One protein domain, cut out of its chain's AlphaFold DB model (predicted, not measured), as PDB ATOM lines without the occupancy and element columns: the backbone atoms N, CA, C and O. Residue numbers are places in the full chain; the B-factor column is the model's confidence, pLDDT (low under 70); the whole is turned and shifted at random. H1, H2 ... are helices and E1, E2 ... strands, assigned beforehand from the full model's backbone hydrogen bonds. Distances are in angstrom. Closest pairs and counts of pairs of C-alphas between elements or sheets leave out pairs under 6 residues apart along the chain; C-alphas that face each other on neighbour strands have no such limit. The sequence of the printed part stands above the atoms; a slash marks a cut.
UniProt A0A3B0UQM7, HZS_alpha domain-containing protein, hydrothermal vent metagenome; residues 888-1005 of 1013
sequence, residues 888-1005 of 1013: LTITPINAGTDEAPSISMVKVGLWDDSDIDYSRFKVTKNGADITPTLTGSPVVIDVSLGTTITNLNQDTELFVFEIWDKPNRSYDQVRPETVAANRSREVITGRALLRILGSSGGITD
ATOM      1  N   LEU A 888      30.671  49.285   3.695       93.50
ATOM      2  CA  LEU A 888      29.844  48.100   3.485       93.50
ATOM      3  C   LEU A 888      30.637  47.129   2.626       93.50
ATOM      4  O   LEU A 888      31.043  47.466   1.524       93.50
ATOM      5  N   THR A 889      30.843  45.919   3.128       93.38
ATOM      6  CA  THR A 889      31.574  44.879   2.404       93.38
ATOM      7  C   THR A 889      30.747  43.613   2.304       93.38
ATOM      8  O   THR A 889      30.038  43.255   3.243       93.38
ATOM      9  N   ILE A 890      30.851  42.908   1.177       91.56
ATOM     10  CA  ILE A 890      30.151  41.642   0.948       91.56
ATOM     11  C   ILE A 890      31.182  40.525   0.781       91.56
ATOM     12  O   ILE A 890      32.033  40.560  -0.114       91.56
ATOM     13  N   THR A 891      31.083  39.513   1.639       91.19
ATOM     14  CA  THR A 891      31.903  38.298   1.599       91.19
ATOM     15  C   THR A 891      30.984  37.092   1.414       91.19
ATOM     16  O   THR A 891      30.319  36.674   2.363       91.19
ATOM     17  N   PRO A 892      30.867  36.541   0.196       90.88
ATOM     18  CA  PRO A 892      30.061  35.354  -0.028       90.88
ATOM     19  C   PRO A 892      30.682  34.118   0.625       90.88
ATOM     20  O   PRO A 892      31.902  34.002   0.708       90.88
ATOM     21  N   ILE A 893      29.834  33.180   1.052       90.69
ATOM     22  CA  ILE A 893      30.260  31.897   1.619       90.69
ATOM     23  C   ILE A 893      30.083  30.816   0.549       90.69
ATOM     24  O   ILE A 893      28.965  30.599   0.076       90.69
ATOM     25  N   ASN A 894      31.170  30.137   0.169       88.75
ATOM     26  CA  ASN A 894      31.086  29.019  -0.770       88.75
ATOM     27  C   ASN A 894      30.504  27.785  -0.065       88.75
ATOM     28  O   ASN A 894      31.110  27.239   0.853       88.75
ATOM     29  N   ALA A 895      29.333  27.343  -0.512       87.38
ATOM     30  CA  ALA A 895      28.693  26.098  -0.094       87.38
ATOM     31  C   ALA A 895      28.850  24.971  -1.137       87.38
ATOM     32  O   ALA A 895      28.388  23.853  -0.906       87.38
ATOM     33  N   GLY A 896      29.445  25.273  -2.299       84.06
ATOM     34  CA  GLY A 896      29.711  24.330  -3.389       84.06
ATOM     35  C   GLY A 896      31.148  23.802  -3.391       84.06
ATOM     36  O   GLY A 896      31.865  23.898  -2.398       84.06
ATOM     37  N   THR A 897      31.569  23.240  -4.524       82.12
ATOM     38  CA  THR A 897      32.985  22.931  -4.791       82.12
ATOM     39  C   THR A 897      33.649  24.115  -5.495       82.12
ATOM     40  O   THR A 897      32.958  25.018  -5.962       82.12
ATOM     41  N   ASP A 898      34.977  24.123  -5.614       71.94
ATOM     42  CA  ASP A 898      35.675  25.180  -6.366       71.94
ATOM     43  C   ASP A 898      35.310  25.169  -7.865       71.94
ATOM     44  O   ASP A 898      35.208  26.219  -8.493       71.94
ATOM     45  N   GLU A 899      35.032  23.986  -8.427       77.31
ATOM     46  CA  GLU A 899      34.607  23.804  -9.827       77.31
ATOM     47  C   GLU A 899      33.122  24.139 -10.062       77.31
ATOM     48  O   GLU A 899      32.717  24.490 -11.170       77.31
ATOM     49  N   ALA A 900      32.295  24.015  -9.023       82.69
ATOM     50  CA  ALA A 900      30.860  24.274  -9.050       82.69
ATOM     51  C   ALA A 900      30.476  25.105  -7.812       82.69
ATOM     52  O   ALA A 900      29.837  24.587  -6.884       82.69
ATOM     53  N   PRO A 901      30.892  26.383  -7.777       85.62
ATOM     54  CA  PRO A 901      30.624  27.284  -6.663       85.62
ATOM     55  C   PRO A 901      29.119  27.420  -6.439       85.62
ATOM     56  O   PRO A 901      28.320  27.465  -7.381       85.62
ATOM     57  N   SER A 902      28.723  27.527  -5.177       91.56
ATOM     58  CA  SER A 902      27.342  27.860  -4.854       91.56
ATOM     59  C   SER A 902      27.267  28.750  -3.626       91.56
ATOM     60  O   SER A 902      28.038  28.574  -2.686       91.56
ATOM     61  N   ILE A 903      26.358  29.725  -3.641       94.38
ATOM     62  CA  ILE A 903      26.237  30.727  -2.575       94.38
ATOM     63  C   ILE A 903      24.796  30.754  -2.093       94.38
ATOM     64  O   ILE A 903      23.895  31.135  -2.834       94.38
ATOM     65  N   SER A 904      24.567  30.380  -0.842       95.25
ATOM     66  CA  SER A 904      23.263  30.525  -0.177       95.25
ATOM     67  C   SER A 904      23.277  31.594   0.917       95.25
ATOM     68  O   SER A 904      22.217  32.030   1.372       95.25
ATOM     69  N   MET A 905      24.470  32.042   1.315       95.44
ATOM     70  CA  MET A 905      24.694  33.001   2.388       95.44
ATOM     71  C   MET A 905      25.843  33.946   2.036       95.44
ATOM     72  O   MET A 905      26.819  33.550   1.394       95.44
ATOM     73  N   VAL A 906      25.729  35.188   2.492       95.38
ATOM     74  CA  VAL A 906      26.814  36.173   2.466       95.38
ATOM     75  C   VAL A 906      27.015  36.760   3.859       95.38
ATOM     76  O   VAL A 906      26.061  36.879   4.630       95.38
ATOM     77  N   LYS A 907      28.248  37.153   4.165       95.88
ATOM     78  CA  LYS A 907      28.606  37.987   5.312       95.88
ATOM     79  C   LYS A 907      28.672  39.438   4.860       95.88
ATOM     80  O   LYS A 907      29.380  39.746   3.900       95.88
ATOM     81  N   VAL A 908      27.941  40.313   5.541       96.88
ATOM     82  CA  VAL A 908      27.970  41.760   5.311       96.88
ATOM     83  C   VAL A 908      28.758  42.414   6.436       96.88
ATOM     84  O   VAL A 908      28.302  42.417   7.580       96.88
ATOM     85  N   GLY A 909      29.943  42.930   6.119       96.75
ATOM     86  CA  GLY A 909      30.802  43.644   7.060       96.75
ATOM     87  C   GLY A 909      30.477  45.131   7.065       96.75
ATOM     88  O   GLY A 909      30.424  45.740   5.997       96.75
ATOM     89  N   LEU A 910      30.276  45.699   8.254       96.62
ATOM     90  CA  LEU A 910      29.876  47.087   8.466       96.62
ATOM     91  C   LEU A 910      30.827  47.804   9.428       96.62
ATOM     92  O   LEU A 910      31.132  47.299  10.510       96.62
ATOM     93  N   TRP A 911      31.285  48.986   9.032       95.75
ATOM     94  CA  TRP A 911      32.032  49.905   9.885       95.75
ATOM     95  C   TRP A 911      31.727  51.332   9.456       95.75
ATOM     96  O   TRP A 911      31.531  51.587   8.274       95.75
ATOM     97  N   ASP A 912      31.690  52.253  10.402       93.38
ATOM     98  CA  ASP A 912      31.691  53.672  10.093       93.38
ATOM     99  C   ASP A 912      32.360  54.438  11.225       93.38
ATOM    100  O   ASP A 912      32.504  53.901  12.328       93.38
ATOM    101  N   ASP A 913      32.798  55.658  10.947       90.50
ATOM    102  CA  ASP A 913      33.478  56.479  11.938       90.50
ATOM    103  C   ASP A 913      32.502  57.068  12.970       90.50
ATOM    104  O   ASP A 913      32.859  57.239  14.137       90.50
ATOM    105  N   SER A 914      31.253  57.309  12.567       88.12
ATOM    106  CA  SER A 914      30.112  57.511  13.462       88.12
ATOM    107  C   SER A 914      29.322  56.221  13.724       88.12
ATOM    108  O   SER A 914      29.574  55.162  13.149       88.12
ATOM    109  N   ASP A 915      28.361  56.280  14.646       89.44
ATOM    110  CA  ASP A 915      27.509  55.130  14.951       89.44
ATOM    111  C   ASP A 915      26.641  54.730  13.751       89.44
ATOM    112  O   ASP A 915      26.055  55.566  13.074       89.44
ATOM    113  N   ILE A 916      26.467  53.428  13.528       91.44
ATOM    114  CA  ILE A 916      25.637  52.908  12.434       91.44
ATOM    115  C   ILE A 916      24.145  52.899  12.811       91.44
ATOM    116  O   ILE A 916      23.745  52.458  13.898       91.44
ATOM    117  N   ASP A 917      23.270  53.299  11.880       90.62
ATOM    118  CA  ASP A 917      21.826  53.115  12.008       90.62
ATOM    119  C   ASP A 917      21.368  51.723  11.561       90.62
ATOM    120  O   ASP A 917      20.793  51.544  10.486       90.62
ATOM    121  N   TYR A 918      21.522  50.730  12.434       92.81
ATOM    122  CA  TYR A 918      21.043  49.371  12.154       92.81
ATOM    123  C   TYR A 918      19.527  49.272  11.903       92.81
ATOM    124  O   TYR A 918      19.086  48.306  11.285       92.81
ATOM    125  N   SER A 919      18.714  50.259  12.311       89.94
ATOM    126  CA  SER A 919      17.278  50.279  11.971       89.94
ATOM    127  C   SER A 919      17.017  50.575  10.489       89.94
ATOM    128  O   SER A 919      15.926  50.317   9.983       89.94
ATOM    129  N   ARG A 920      18.036  51.087   9.792       88.81
ATOM    130  CA  ARG A 920      18.043  51.395   8.361       88.81
ATOM    131  C   ARG A 920      18.942  50.450   7.563       88.81
ATOM    132  O   ARG A 920      19.174  50.708   6.383       88.81
ATOM    133  N   PHE A 921      19.415  49.359   8.171       94.19
ATOM    134  CA  PHE A 921      19.987  48.252   7.412       94.19
ATOM    135  C   PHE A 921      18.887  47.589   6.587       94.19
ATOM    136  O   PHE A 921      17.831  47.235   7.116       94.19
ATOM    137  N   LYS A 922      19.128  47.411   5.291       95.00
ATOM    138  CA  LYS A 922      18.162  46.794   4.388       95.00
ATOM    139  C   LYS A 922      18.857  45.882   3.396       95.00
ATOM    140  O   LYS A 922      19.828  46.278   2.757       95.00
ATOM    141  N   VAL A 923      18.291  44.693   3.209       97.00
ATOM    142  CA  VAL A 923      18.646  43.805   2.106       97.00
ATOM    143  C   VAL A 923      17.399  43.430   1.324       97.00
ATOM    144  O   VAL A 923      16.403  42.984   1.894       97.00
ATOM    145  N   THR A 924      17.452  43.588   0.004       95.38
ATOM    146  CA  THR A 924      16.386  43.115  -0.886       95.38
ATOM    147  C   THR A 924      16.925  42.181  -1.955       95.38
ATOM    148  O   THR A 924      18.051  42.344  -2.414       95.38
ATOM    149  N   LYS A 925      16.094  41.226  -2.364       95.38
ATOM    150  CA  LYS A 925      16.310  40.305  -3.474       95.38
ATOM    151  C   LYS A 925      15.206  40.515  -4.503       95.38
ATOM    152  O   LYS A 925      14.042  40.278  -4.191       95.38
ATOM    153  N   ASN A 926      15.544  40.943  -5.717       91.69
ATOM    154  CA  ASN A 926      14.576  41.258  -6.780       91.69
ATOM    155  C   ASN A 926      13.420  42.151  -6.271       91.69
ATOM    156  O   ASN A 926      12.255  41.946  -6.611       91.69
ATOM    157  N   GLY A 927      13.738  43.100  -5.382       88.50
ATOM    158  CA  GLY A 927      12.779  43.994  -4.723       88.50
ATOM    159  C   GLY A 927      12.066  43.430  -3.484       88.50
ATOM    160  O   GLY A 927      11.482  44.206  -2.731       88.50
ATOM    161  N   ALA A 928      12.128  42.123  -3.217       95.25
ATOM    162  CA  ALA A 928      11.575  41.522  -2.003       95.25
ATOM    163  C   ALA A 928      12.525  41.701  -0.810       95.25
ATOM    164  O   ALA A 928      13.724  41.472  -0.931       95.25
ATOM    165  N   ASP A 929      11.997  42.087   0.349       96.12
ATOM    166  CA  ASP A 929      12.781  42.253   1.575       96.12
ATOM    167  C   ASP A 929      13.232  40.907   2.155       96.12
ATOM    168  O   ASP A 929      12.404  40.038   2.428       96.12
ATOM    169  N   ILE A 930      14.541  40.758   2.360       97.38
ATOM    170  CA  ILE A 930      15.174  39.584   2.980       97.38
ATOM    171  C   ILE A 930      16.059  39.980   4.171       97.38
ATOM    172  O   ILE A 930      16.947  39.228   4.570       97.38
ATOM    173  N   THR A 931      15.849  41.176   4.727       97.19
ATOM    174  CA  THR A 931      16.657  41.711   5.828       97.19
ATOM    175  C   THR A 931      16.580  40.789   7.054       97.19
ATOM    176  O   THR A 931      15.475  40.483   7.513       97.19
ATOM    177  N   PRO A 932      17.717  40.332   7.610       96.50
ATOM    178  CA  PRO A 932      17.715  39.509   8.812       96.50
ATOM    179  C   PRO A 932      17.318  40.322  10.050       96.50
ATOM    180  O   PRO A 932      17.540  41.530  10.128       96.50
ATOM    181  N   THR A 933      16.778  39.644  11.062       94.56
ATOM    182  CA  THR A 933      16.580  40.248  12.386       94.56
ATOM    183  C   THR A 933      17.935  40.469  13.053       94.56
ATOM    184  O   THR A 933      18.679  39.513  13.265       94.56
ATOM    185  N   LEU A 934      18.234  41.713  13.420       94.06
ATOM    186  CA  LEU A 934      19.494  42.087  14.062       94.06
ATOM    187  C   LEU A 934      19.342  42.226  15.582       94.06
ATOM    188  O   LEU A 934      18.311  42.684  16.078       94.06
ATOM    189  N   THR A 935      20.394  41.875  16.321       88.81
ATOM    190  CA  THR A 935      20.525  42.135  17.760       88.81
ATOM    191  C   THR A 935      21.822  42.896  18.035       88.81
ATOM    192  O   THR A 935      22.900  42.484  17.616       88.81
ATOM    193  N   GLY A 936      21.725  44.015  18.759       90.31
ATOM    194  CA  GLY A 936      22.878  44.872  19.058       90.31
ATOM    195  C   GLY A 936      23.456  45.568  17.821       90.31
ATOM    196  O   GLY A 936      22.718  45.896  16.893       90.31
ATOM    197  N   SER A 937      24.774  45.778  17.837       92.19
ATOM    198  CA  SER A 937      25.537  46.470  16.788       92.19
ATOM    199  C   SER A 937      26.606  45.540  16.197       92.19
ATOM    200  O   SER A 937      27.788  45.672  16.524       92.19
ATOM    201  N   PRO A 938      26.214  44.518  15.414       95.31
ATOM    202  CA  PRO A 938      27.158  43.547  14.874       95.31
ATOM    203  C   PRO A 938      28.058  44.175  13.801       95.31
ATOM    204  O   PRO A 938      27.579  44.860  12.898       95.31
ATOM    205  N   VAL A 939      29.360  43.883  13.864       94.88
ATOM    206  CA  VAL A 939      30.328  44.236  12.804       94.88
ATOM    207  C   VAL A 939      30.085  43.407  11.540       94.88
ATOM    208  O   VAL A 939      30.306  43.890  10.435       94.88
ATOM    209  N   VAL A 940      29.632  42.160  11.695       97.06
ATOM    210  CA  VAL A 940      29.357  41.232  10.591       97.06
ATOM    211  C   VAL A 940      27.940  40.696  10.724       97.06
ATOM    212  O   VAL A 940      27.558  40.203  11.785       97.06
ATOM    213  N   ILE A 941      27.169  40.780   9.642       97.75
ATOM    214  CA  ILE A 941      25.799  40.277   9.556       97.75
ATOM    215  C   ILE A 941      25.765  39.104   8.578       97.75
ATOM    216  O   ILE A 941      26.094  39.262   7.404       97.75
ATOM    217  N   ASP A 942      25.314  37.940   9.040       96.69
ATOM    218  CA  ASP A 942      25.016  36.810   8.159       96.69
ATOM    219  C   ASP A 942      23.661  37.035   7.468       96.69
ATOM    220  O   ASP A 942      22.623  37.194   8.119       96.69
ATOM    221  N   VAL A 943      23.656  37.037   6.136       97.56
ATOM    222  CA  VAL A 943      22.460  37.236   5.312       97.56
ATOM    223  C   VAL A 943      22.202  35.982   4.484       97.56
ATOM    224  O   VAL A 943      22.995  35.613   3.618       97.56
ATOM    225  N   SER A 944      21.060  35.335   4.727       96.94
ATOM    226  CA  SER A 944      20.562  34.256   3.868       96.94
ATOM    227  C   SER A 944      19.977  34.840   2.585       96.94
ATOM    228  O   SER A 944      19.098  35.697   2.637       96.94
ATOM    229  N   LEU A 945      20.421  34.348   1.428       95.94
ATOM    230  CA  LEU A 945      19.959  34.838   0.125       95.94
ATOM    231  C   LEU A 945      18.572  34.297  -0.261       95.94
ATOM    232  O   LEU A 945      18.018  34.689  -1.287       95.94
ATOM    233  N   GLY A 946      18.019  33.349   0.505       92.12
ATOM    234  CA  GLY A 946      16.724  32.707   0.232       92.12
ATOM    235  C   GLY A 946      16.684  31.841  -1.039       92.12
ATOM    236  O   GLY A 946      15.687  31.175  -1.303       92.12
ATOM    237  N   THR A 947      17.760  31.825  -1.824       92.00
ATOM    238  CA  THR A 947      18.009  30.933  -2.957       92.00
ATOM    239  C   THR A 947      19.486  30.568  -2.972       92.00
ATOM    240  O   THR A 947      20.311  31.311  -2.444       92.00
ATOM    241  N   THR A 948      19.826  29.452  -3.606       94.88
ATOM    242  CA  THR A 948      21.228  29.128  -3.880       94.88
ATOM    243  C   THR A 948      21.614  29.718  -5.230       94.88
ATOM    244  O   THR A 948      20.991  29.411  -6.247       94.88
ATOM    245  N   ILE A 949      22.624  30.578  -5.235       94.31
ATOM    246  CA  ILE A 949      23.214  31.161  -6.435       94.31
ATOM    247  C   ILE A 949      24.200  30.169  -7.033       94.31
ATOM    248  O   ILE A 949      25.046  29.628  -6.326       94.31
ATOM    249  N   THR A 950      24.065  29.935  -8.333       90.38
ATOM    250  CA  THR A 950      24.882  29.037  -9.155       90.38
ATOM    251  C   THR A 950      25.035  29.651 -10.546       90.38
ATOM    252  O   THR A 950      24.331  30.605 -10.884       90.38
ATOM    253  N   ASN A 951      25.861  29.056 -11.408       83.94
ATOM    254  CA  ASN A 951      25.999  29.513 -12.795       83.94
ATOM    255  C   ASN A 951      24.674  29.529 -13.589       83.94
ATOM    256  O   ASN A 951      24.581  30.232 -14.592       83.94
ATOM    257  N   LEU A 952      23.643  28.796 -13.142       86.56
ATOM    258  CA  LEU A 952      22.347  28.680 -13.823       86.56
ATOM    259  C   LEU A 952      21.401  29.867 -13.584       86.56
ATOM    260  O   LEU A 952      20.531  30.120 -14.410       86.56
ATOM    261  N   ASN A 953      21.522  30.563 -12.451       87.19
ATOM    262  CA  ASN A 953      20.613  31.650 -12.054       87.19
ATOM    263  C   ASN A 953      21.336  32.964 -11.720       87.19
ATOM    264  O   ASN A 953      20.690  33.943 -11.348       87.19
ATOM    265  N   GLN A 954      22.661  33.001 -11.880       84.56
ATOM    266  CA  GLN A 954      23.522  34.134 -11.543       84.56
ATOM    267  C   GLN A 954      23.121  35.471 -12.195       84.56
ATOM    268  O   GLN A 954      23.388  36.527 -11.624       84.56
ATOM    269  N   ASP A 955      22.440  35.425 -13.343       81.00
ATOM    270  CA  ASP A 955      22.023  36.611 -14.109       81.00
ATOM    271  C   ASP A 955      20.594  37.065 -13.817       81.00
ATOM    272  O   ASP A 955      20.199  38.168 -14.177       81.00
ATOM    273  N   THR A 956      19.801  36.209 -13.175       86.00
ATOM    274  CA  THR A 956      18.400  36.504 -12.845       86.00
ATOM    275  C   THR A 956      18.226  37.038 -11.431       86.00
ATOM    276  O   THR A 956      17.156  37.529 -11.086       86.00
ATOM    277  N   GLU A 957      19.261  36.906 -10.604       89.50
ATOM    278  CA  GLU A 957      19.208  37.243  -9.191       89.50
ATOM    279  C   GLU A 957      19.945  38.557  -8.935       89.50
ATOM    280  O   GLU A 957      21.151  38.664  -9.166       89.50
ATOM    281  N   LEU A 958      19.204  39.552  -8.448       88.31
ATOM    282  CA  LEU A 958      19.688  40.880  -8.100       88.31
ATOM    283  C   LEU A 958      19.472  41.135  -6.610       88.31
ATOM    284  O   LEU A 958      18.364  40.979  -6.089       88.31
ATOM    285  N   PHE A 959      20.514  41.601  -5.940       92.44
ATOM    286  CA  PHE A 959      20.501  41.945  -4.529       92.44
ATOM    287  C   PHE A 959      20.827  43.420  -4.336       92.44
ATOM    288  O   PHE A 959      21.651  43.986  -5.048       92.44
ATOM    289  N   VAL A 960      20.190  44.044  -3.352       89.38
ATOM    290  CA  VAL A 960      20.512  45.407  -2.924       89.38
ATOM    291  C   VAL A 960      20.801  45.378  -1.436       89.38
ATOM    292  O   VAL A 960      19.931  44.960  -0.675       89.38
ATOM    293  N   PHE A 961      21.981  45.845  -1.049       92.88
ATOM    294  CA  PHE A 961      22.410  46.018   0.335       92.88
ATOM    295  C   PHE A 961      22.495  47.509   0.633       92.88
ATOM    296  O   PHE A 961      23.026  48.269  -0.176       92.88
ATOM    297  N   GLU A 962      21.955  47.942   1.764       89.38
ATOM    298  CA  GLU A 962      21.915  49.351   2.130       89.38
ATOM    299  C   GLU A 962      22.079  49.552   3.635       89.38
ATOM    300  O   GLU A 962      21.510  48.807   4.435       89.38
ATOM    301  N   ILE A 963      22.832  50.587   4.005       90.94
ATOM    302  CA  ILE A 963      23.022  51.021   5.386       90.94
ATOM    303  C   ILE A 963      23.194  52.541   5.466       90.94
ATOM    304  O   ILE A 963      23.636  53.178   4.505       90.94
ATOM    305  N   TRP A 964      22.847  53.102   6.622       87.69
ATOM    306  CA  TRP A 964      23.017  54.511   6.963       87.69
ATOM    307  C   TRP A 964      23.760  54.659   8.290       87.69
ATOM    308  O   TRP A 964      23.697  53.762   9.134       87.69
ATOM    309  N   ASP A 965      24.414  55.795   8.479       85.94
ATOM    310  CA  ASP A 965      25.058  56.196   9.732       85.94
ATOM    311  C   ASP A 965      24.129  57.035  10.640       85.94
ATOM    312  O   ASP A 965      22.948  57.259  10.341       85.94
ATOM    313  N   LYS A 966      24.655  57.466  11.791       83.94
ATOM    314  CA  LYS A 966      24.020  58.325  12.804       83.94
ATOM    315  C   LYS A 966      25.010  59.383  13.310       83.94
ATOM    316  O   LYS A 966      25.389  59.361  14.484       83.94
ATOM    317  N   PRO A 967      25.425  60.345  12.473       76.31
ATOM    318  CA  PRO A 967      26.428  61.319  12.863       76.31
ATOM    319  C   PRO A 967      25.869  62.260  13.932       76.31
ATOM    320  O   PRO A 967      24.771  62.809  13.784       76.31
ATOM    321  N   ASN A 968      26.646  62.510  14.990       76.19
ATOM    322  CA  ASN A 968      26.330  63.580  15.926       76.19
ATOM    323  C   ASN A 968      26.700  64.937  15.311       76.19
ATOM    324  O   ASN A 968      27.873  65.285  15.206       76.19
ATOM    325  N   ARG A 969      25.688  65.726  14.939       72.31
ATOM    326  CA  ARG A 969      25.875  67.049  14.325       72.31
ATOM    327  C   ARG A 969      25.705  68.222  15.292       72.31
ATOM    328  O   ARG A 969      25.589  69.358  14.840       72.31
ATOM    329  N   SER A 970      25.679  67.998  16.610       72.06
ATOM    330  CA  SER A 970      25.525  69.086  17.597       72.06
ATOM    331  C   SER A 970      26.647  70.130  17.540       72.06
ATOM    332  O   SER A 970      26.454  71.259  17.982       72.06
ATOM    333  N   TYR A 971      27.799  69.766  16.971       69.50
ATOM    334  CA  TYR A 971      28.980  70.621  16.836       69.50
ATOM    335  C   TYR A 971      29.118  71.269  15.443       69.50
ATOM    336  O   TYR A 971      30.104  71.957  15.167       69.50
ATOM    337  N   ASP A 972      28.134  71.097  14.549       64.69
ATOM    338  CA  ASP A 972      28.108  71.796  13.261       64.69
ATOM    339  C   ASP A 972      27.652  73.251  13.438       64.69
ATOM    340  O   ASP A 972      26.495  73.523  13.742       64.69
ATOM    341  N   GLN A 973      28.548  74.208  13.191       59.41
ATOM    342  CA  GLN A 973      28.237  75.640  13.286       59.41
ATOM    343  C   GLN A 973      27.314  76.174  12.177       59.41
ATOM    344  O   GLN A 973      26.803  77.286  12.299       59.41
ATOM    345  N   VAL A 974      27.110  75.427  11.087       54.19
ATOM    346  CA  VAL A 974      26.205  75.823   9.998       54.19
ATOM    347  C   VAL A 974      24.793  75.316  10.278       54.19
ATOM    348  O   VAL A 974      23.837  76.071  10.111       54.19
ATOM    349  N   ARG A 975      24.652  74.044  10.674       57.94
ATOM    350  CA  ARG A 975      23.364  73.339  10.824       57.94
ATOM    351  C   ARG A 975      23.389  72.350  11.997       57.94
ATOM    352  O   ARG A 975      23.337  71.135  11.766       57.94
ATOM    353  N   PRO A 976      23.446  72.841  13.243       58.00
ATOM    354  CA  PRO A 976      23.317  71.965  14.396       58.00
ATOM    355  C   PRO A 976      21.950  71.257  14.338       58.00
ATOM    356  O   PRO A 976      20.975  71.821  13.843       58.00
ATOM    357  N   GLU A 977      21.886  70.000  14.786       51.38
ATOM    358  CA  GLU A 977      20.641  69.210  14.931       51.38
ATOM    359  C   GLU A 977      19.955  68.712  13.634       51.38
ATOM    360  O   GLU A 977      18.898  68.083  13.707       51.38
ATOM    361  N   THR A 978      20.522  68.918  12.435       53.62
ATOM    362  CA  THR A 978      19.891  68.394  11.202       53.62
ATOM    363  C   THR A 978      20.158  66.897  11.007       53.62
ATOM    364  O   THR A 978      21.306  66.475  10.900       53.62
ATOM    365  N   VAL A 979      19.097  66.090  10.884       49.91
ATOM    366  CA  VAL A 979      19.174  64.636  10.647       49.91
ATOM    367  C   VAL A 979      19.543  64.364   9.186       49.91
ATOM    368  O   VAL A 979      18.678  64.182   8.333       49.91
ATOM    369  N   ALA A 980      20.835  64.378   8.877       57.66
ATOM    370  CA  ALA A 980      21.359  63.958   7.583       57.66
ATOM    371  C   ALA A 980      22.444  62.907   7.818       57.66
ATOM    372  O   ALA A 980      23.433  63.181   8.500       57.66
ATOM    373  N   ALA A 981      22.212  61.708   7.300       68.75
ATOM    374  CA  ALA A 981      23.054  60.536   7.493       68.75
ATOM    375  C   ALA A 981      23.708  60.147   6.159       68.75
ATOM    376  O   ALA A 981      23.056  60.188   5.119       68.75
ATOM    377  N   ASN A 982      24.980  59.784   6.146       76.69
ATOM    378  CA  ASN A 982      25.608  59.172   4.991       76.69
ATOM    379  C   ASN A 982      25.016  57.776   4.738       76.69
ATOM    380  O   ASN A 982      24.491  57.106   5.626       76.69
ATOM    381  N   ARG A 983      25.067  57.351   3.475       79.19
ATOM    382  CA  ARG A 983      24.471  56.104   2.990       79.19
ATOM    383  C   ARG A 983      25.489  55.342   2.167       79.19
ATOM    384  O   ARG A 983      26.081  55.925   1.256       79.19
ATOM    385  N   SER A 984      25.559  54.039   2.395       83.81
ATOM    386  CA  SER A 984      26.181  53.095   1.470       83.81
ATOM    387  C   SER A 984      25.134  52.160   0.904       83.81
ATOM    388  O   SER A 984      24.274  51.650   1.623       83.81
ATOM    389  N   ARG A 985      25.179  51.983  -0.416       83.31
ATOM    390  CA  ARG A 985      24.241  51.150  -1.158       83.31
ATOM    391  C   ARG A 985      24.985  50.390  -2.242       83.31
ATOM    392  O   ARG A 985      25.554  51.010  -3.134       83.31
ATOM    393  N   GLU A 986      24.892  49.072  -2.205       83.25
ATOM    394  CA  GLU A 986      25.450  48.189  -3.225       83.25
ATOM    395  C   GLU A 986      24.337  47.430  -3.941       83.25
ATOM    396  O   GLU A 986      23.405  46.930  -3.311       83.25
ATOM    397  N   VAL A 987      24.427  47.349  -5.269       84.00
ATOM    398  CA  VAL A 987      23.485  46.613  -6.124       84.00
ATOM    399  C   VAL A 987      24.248  45.504  -6.819       84.00
ATOM    400  O   VAL A 987      24.947  45.775  -7.780       84.00
ATOM    401  N   ILE A 988      24.118  44.266  -6.373       85.12
ATOM    402  CA  ILE A 988      24.983  43.168  -6.808       85.12
ATOM    403  C   ILE A 988      24.173  42.035  -7.437       85.12
ATOM    404  O   ILE A 988      23.112  41.660  -6.943       85.12
ATOM    405  N   THR A 989      24.662  41.478  -8.542       87.19
ATOM    406  CA  THR A 989      24.050  40.312  -9.196       87.19
ATOM    407  C   THR A 989      24.585  39.009  -8.604       87.19
ATOM    408  O   THR A 989      25.670  38.974  -8.013       87.19
ATOM    409  N   GLY A 990      23.869  37.899  -8.803       88.06
ATOM    410  CA  GLY A 990      24.365  36.565  -8.453       88.06
ATOM    411  C   GLY A 990      25.726  36.258  -9.093       88.06
ATOM    412  O   GLY A 990      26.599  35.675  -8.452       88.06
ATOM    413  N   ARG A 991      25.959  36.739 -10.319       84.38
ATOM    414  CA  ARG A 991      27.243  36.599 -11.017       84.38
ATOM    415  C   ARG A 991      28.370  37.339 -10.321       84.38
ATOM    416  O   ARG A 991      29.455  36.792 -10.147       84.38
ATOM    417  N   ALA A 992      28.120  38.576  -9.904       81.44
ATOM    418  CA  ALA A 992      29.110  39.349  -9.170       81.44
ATOM    419  C   ALA A 992      29.464  38.679  -7.829       81.44
ATOM    420  O   ALA A 992      30.634  38.687  -7.450       81.44
ATOM    421  N   LEU A 993      28.506  38.024  -7.159       87.19
ATOM    422  CA  LEU A 993      28.779  37.220  -5.962       87.19
ATOM    423  C   LEU A 993      29.676  36.005  -6.256       87.19
ATOM    424  O   LEU A 993      30.655  35.791  -5.542       87.19
ATOM    425  N   LEU A 994      29.394  35.238  -7.316       84.00
ATOM    426  CA  LEU A 994      30.237  34.104  -7.732       84.00
ATOM    427  C   LEU A 994      31.653  34.556  -8.115       84.00
ATOM    428  O   LEU A 994      32.637  33.910  -7.751       84.00
ATOM    429  N   ARG A 995      31.779  35.717  -8.763       78.44
ATOM    430  CA  ARG A 995      33.079  36.322  -9.065       78.44
ATOM    431  C   ARG A 995      33.871  36.649  -7.796       78.44
ATOM    432  O   ARG A 995      35.061  36.366  -7.752       78.44
ATOM    433  N   ILE A 996      33.238  37.217  -6.761       79.75
ATOM    434  CA  ILE A 996      33.926  37.543  -5.493       79.75
ATOM    435  C   ILE A 996      34.484  36.280  -4.818       79.75
ATOM    436  O   ILE A 996      35.560  36.334  -4.228       79.75
ATOM    437  N   LEU A 997      33.817  35.127  -4.949       76.94
ATOM    438  CA  LEU A 997      34.346  33.836  -4.484       76.94
ATOM    439  C   LEU A 997      35.585  33.349  -5.251       76.94
ATOM    440  O   LEU A 997      36.033  32.228  -5.014       76.94
ATOM    441  N   GLY A 998      36.104  34.127  -6.205       63.19
ATOM    442  CA  GLY A 998      37.148  33.722  -7.146       63.19
ATOM    443  C   GLY A 998      36.789  32.462  -7.922       63.19
ATOM    444  O   GLY A 998      37.662  31.818  -8.495       63.19
ATOM    445  N   SER A 999      35.503  32.108  -7.948       45.19
ATOM    446  CA  SER A 999      35.025  31.117  -8.874       45.19
ATOM    447  C   SER A 999      34.978  31.781 -10.237       45.19
ATOM    448  O   SER A 999      34.036  32.474 -10.617       45.19
ATOM    449  N   SER A1000      36.043  31.562 -10.994       39.31
ATOM    450  CA  SER A1000      36.006  31.559 -12.444       39.31
ATOM    451  C   SER A1000      35.119  30.399 -12.909       39.31
ATOM    452  O   SER A1000      35.576  29.511 -13.626       39.31
ATOM    453  N   GLY A1001      33.852  30.375 -12.476       33.25
ATOM    454  CA  GLY A1001      32.802  29.598 -13.110       33.25
ATOM    455  C   GLY A1001      32.655  30.134 -14.527       33.25
ATOM    456  O   GLY A1001      31.847  31.019 -14.779       33.25
ATOM    457  N   GLY A1002      33.525  29.658 -15.414       34.16
ATOM    458  CA  GLY A1002      33.577  30.037 -16.813       34.16
ATOM    459  C   GLY A1002      34.184  31.411 -17.109       34.16
ATOM    460  O   GLY A1002      33.532  32.220 -17.757       34.16
ATOM    461  N   ILE A1003      35.471  31.644 -16.806       36.59
ATOM    462  CA  ILE A1003      36.264  32.475 -17.750       36.59
ATOM    463  C   ILE A1003      36.364  31.738 -19.108       36.59
ATOM    464  O   ILE A1003      36.524  32.356 -20.153       36.59
ATOM    465  N   THR A1004      36.118  30.423 -19.122       31.88
ATOM    466  CA  THR A1004      35.968  29.601 -20.329       31.88
ATOM    467  C   THR A1004      34.695  29.858 -21.149       31.88
ATOM    468  O   THR A1004      34.606  29.319 -22.247       31.88
ATOM    469  N   ASP A1005      33.744  30.688 -20.692       29.34
ATOM    470  CA  ASP A1005      32.597  31.115 -21.522       29.34
ATOM    471  C   ASP A1005      32.841  32.446 -22.261       29.34
ATOM    472  O   ASP A1005      32.027  32.865 -23.089       29.34
TER     473      ASP A1005
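AT A GLANCE: This is residues 888 to 1005 of the 1013 residues of the protein "HZS_alpha domain-containing protein" of hydrothermal vent metagenome (UniProt A0A3B0UQM7). Two small three-stranded sheets, E1 E2 E4 and E3 E5 E6, are partly face to face as a sandwich with nearly aligned strands, and the short helix H1 packs across the first sheet just beyond the end of E6. A long loop, residues 967 to 982, reaches far out at one end of the long axis, and the last printed residues lie at the other. The printed part has 118 residues, with six named strands and then one named helix along the chain, E1 E2 E3 E4 E5 E6 H1. Both sheets, in the orders E1 - E2 - E4 and E3 - E5 - E6, are antiparallel; the class is mostly strand, though under half of the residues are in named elements. The whole is a loose rod, 57 by 28 by 23 A, with a radius of gyration of the C-alphas of 17.0 A.

HOW THE PARTS SIT: In the first, strongly twisted sheet, E2, residues 903 to 911, is the inner strand between E1, residues 888 to 894, and E4, residues 940 to 949. E1 and E2 form a hairpin, with N 891 and O 907 2.8 A apart, within hydrogen-bond range. Between E2 and E4, N 908 and O 941 are within range at 2.8 A; E4 bends by 86 degrees at residue 946. In the other sheet E5, residues 958 to 966, is the inner strand between E3, residues 922 to 925, and E6, residues 983 to 989. N 924 and O 960 of E3 and E5 are within range at 2.9 A, and in the hairpin E5 and E6 N 959 and O 988 at 2.8 A. The parts of the sheets that face each other are 10.5 A centre to centre, and their strands stand at 14 degrees. The closest C-alphas of E1 and E6, those of Leu 888 and Ser 984, are 6.5 A apart. H1, residues 990 to 996, is on the first sheet at a height over the sheet of 8.4 A, across the strands at 64 degrees to E2 on the local plane; it only grazes the other sheet. Every O i to N i+4 pair in H1 is within hydrogen-bond range.

IN THESE COORDINATES: E1 begins at C-alpha 888 (29.844, 48.100, 3.485). E2 measures 23.6 A, E4 20.7 A and E5 27.6 A from first to last C-alpha; E6 measures 20.0 A. H1 ends at C-alpha 996 (33.926, 37.543, -5.493).

THE WHOLE: The two C-alphas farthest apart, those of Gln 973 and Thr 1004, are 57.5 A apart. The printed part has no cut. The links E3 to E4 and E5 to E6 are long. The model's pLDDT is under 70 at residues 971 to 981 and 998 to 1005.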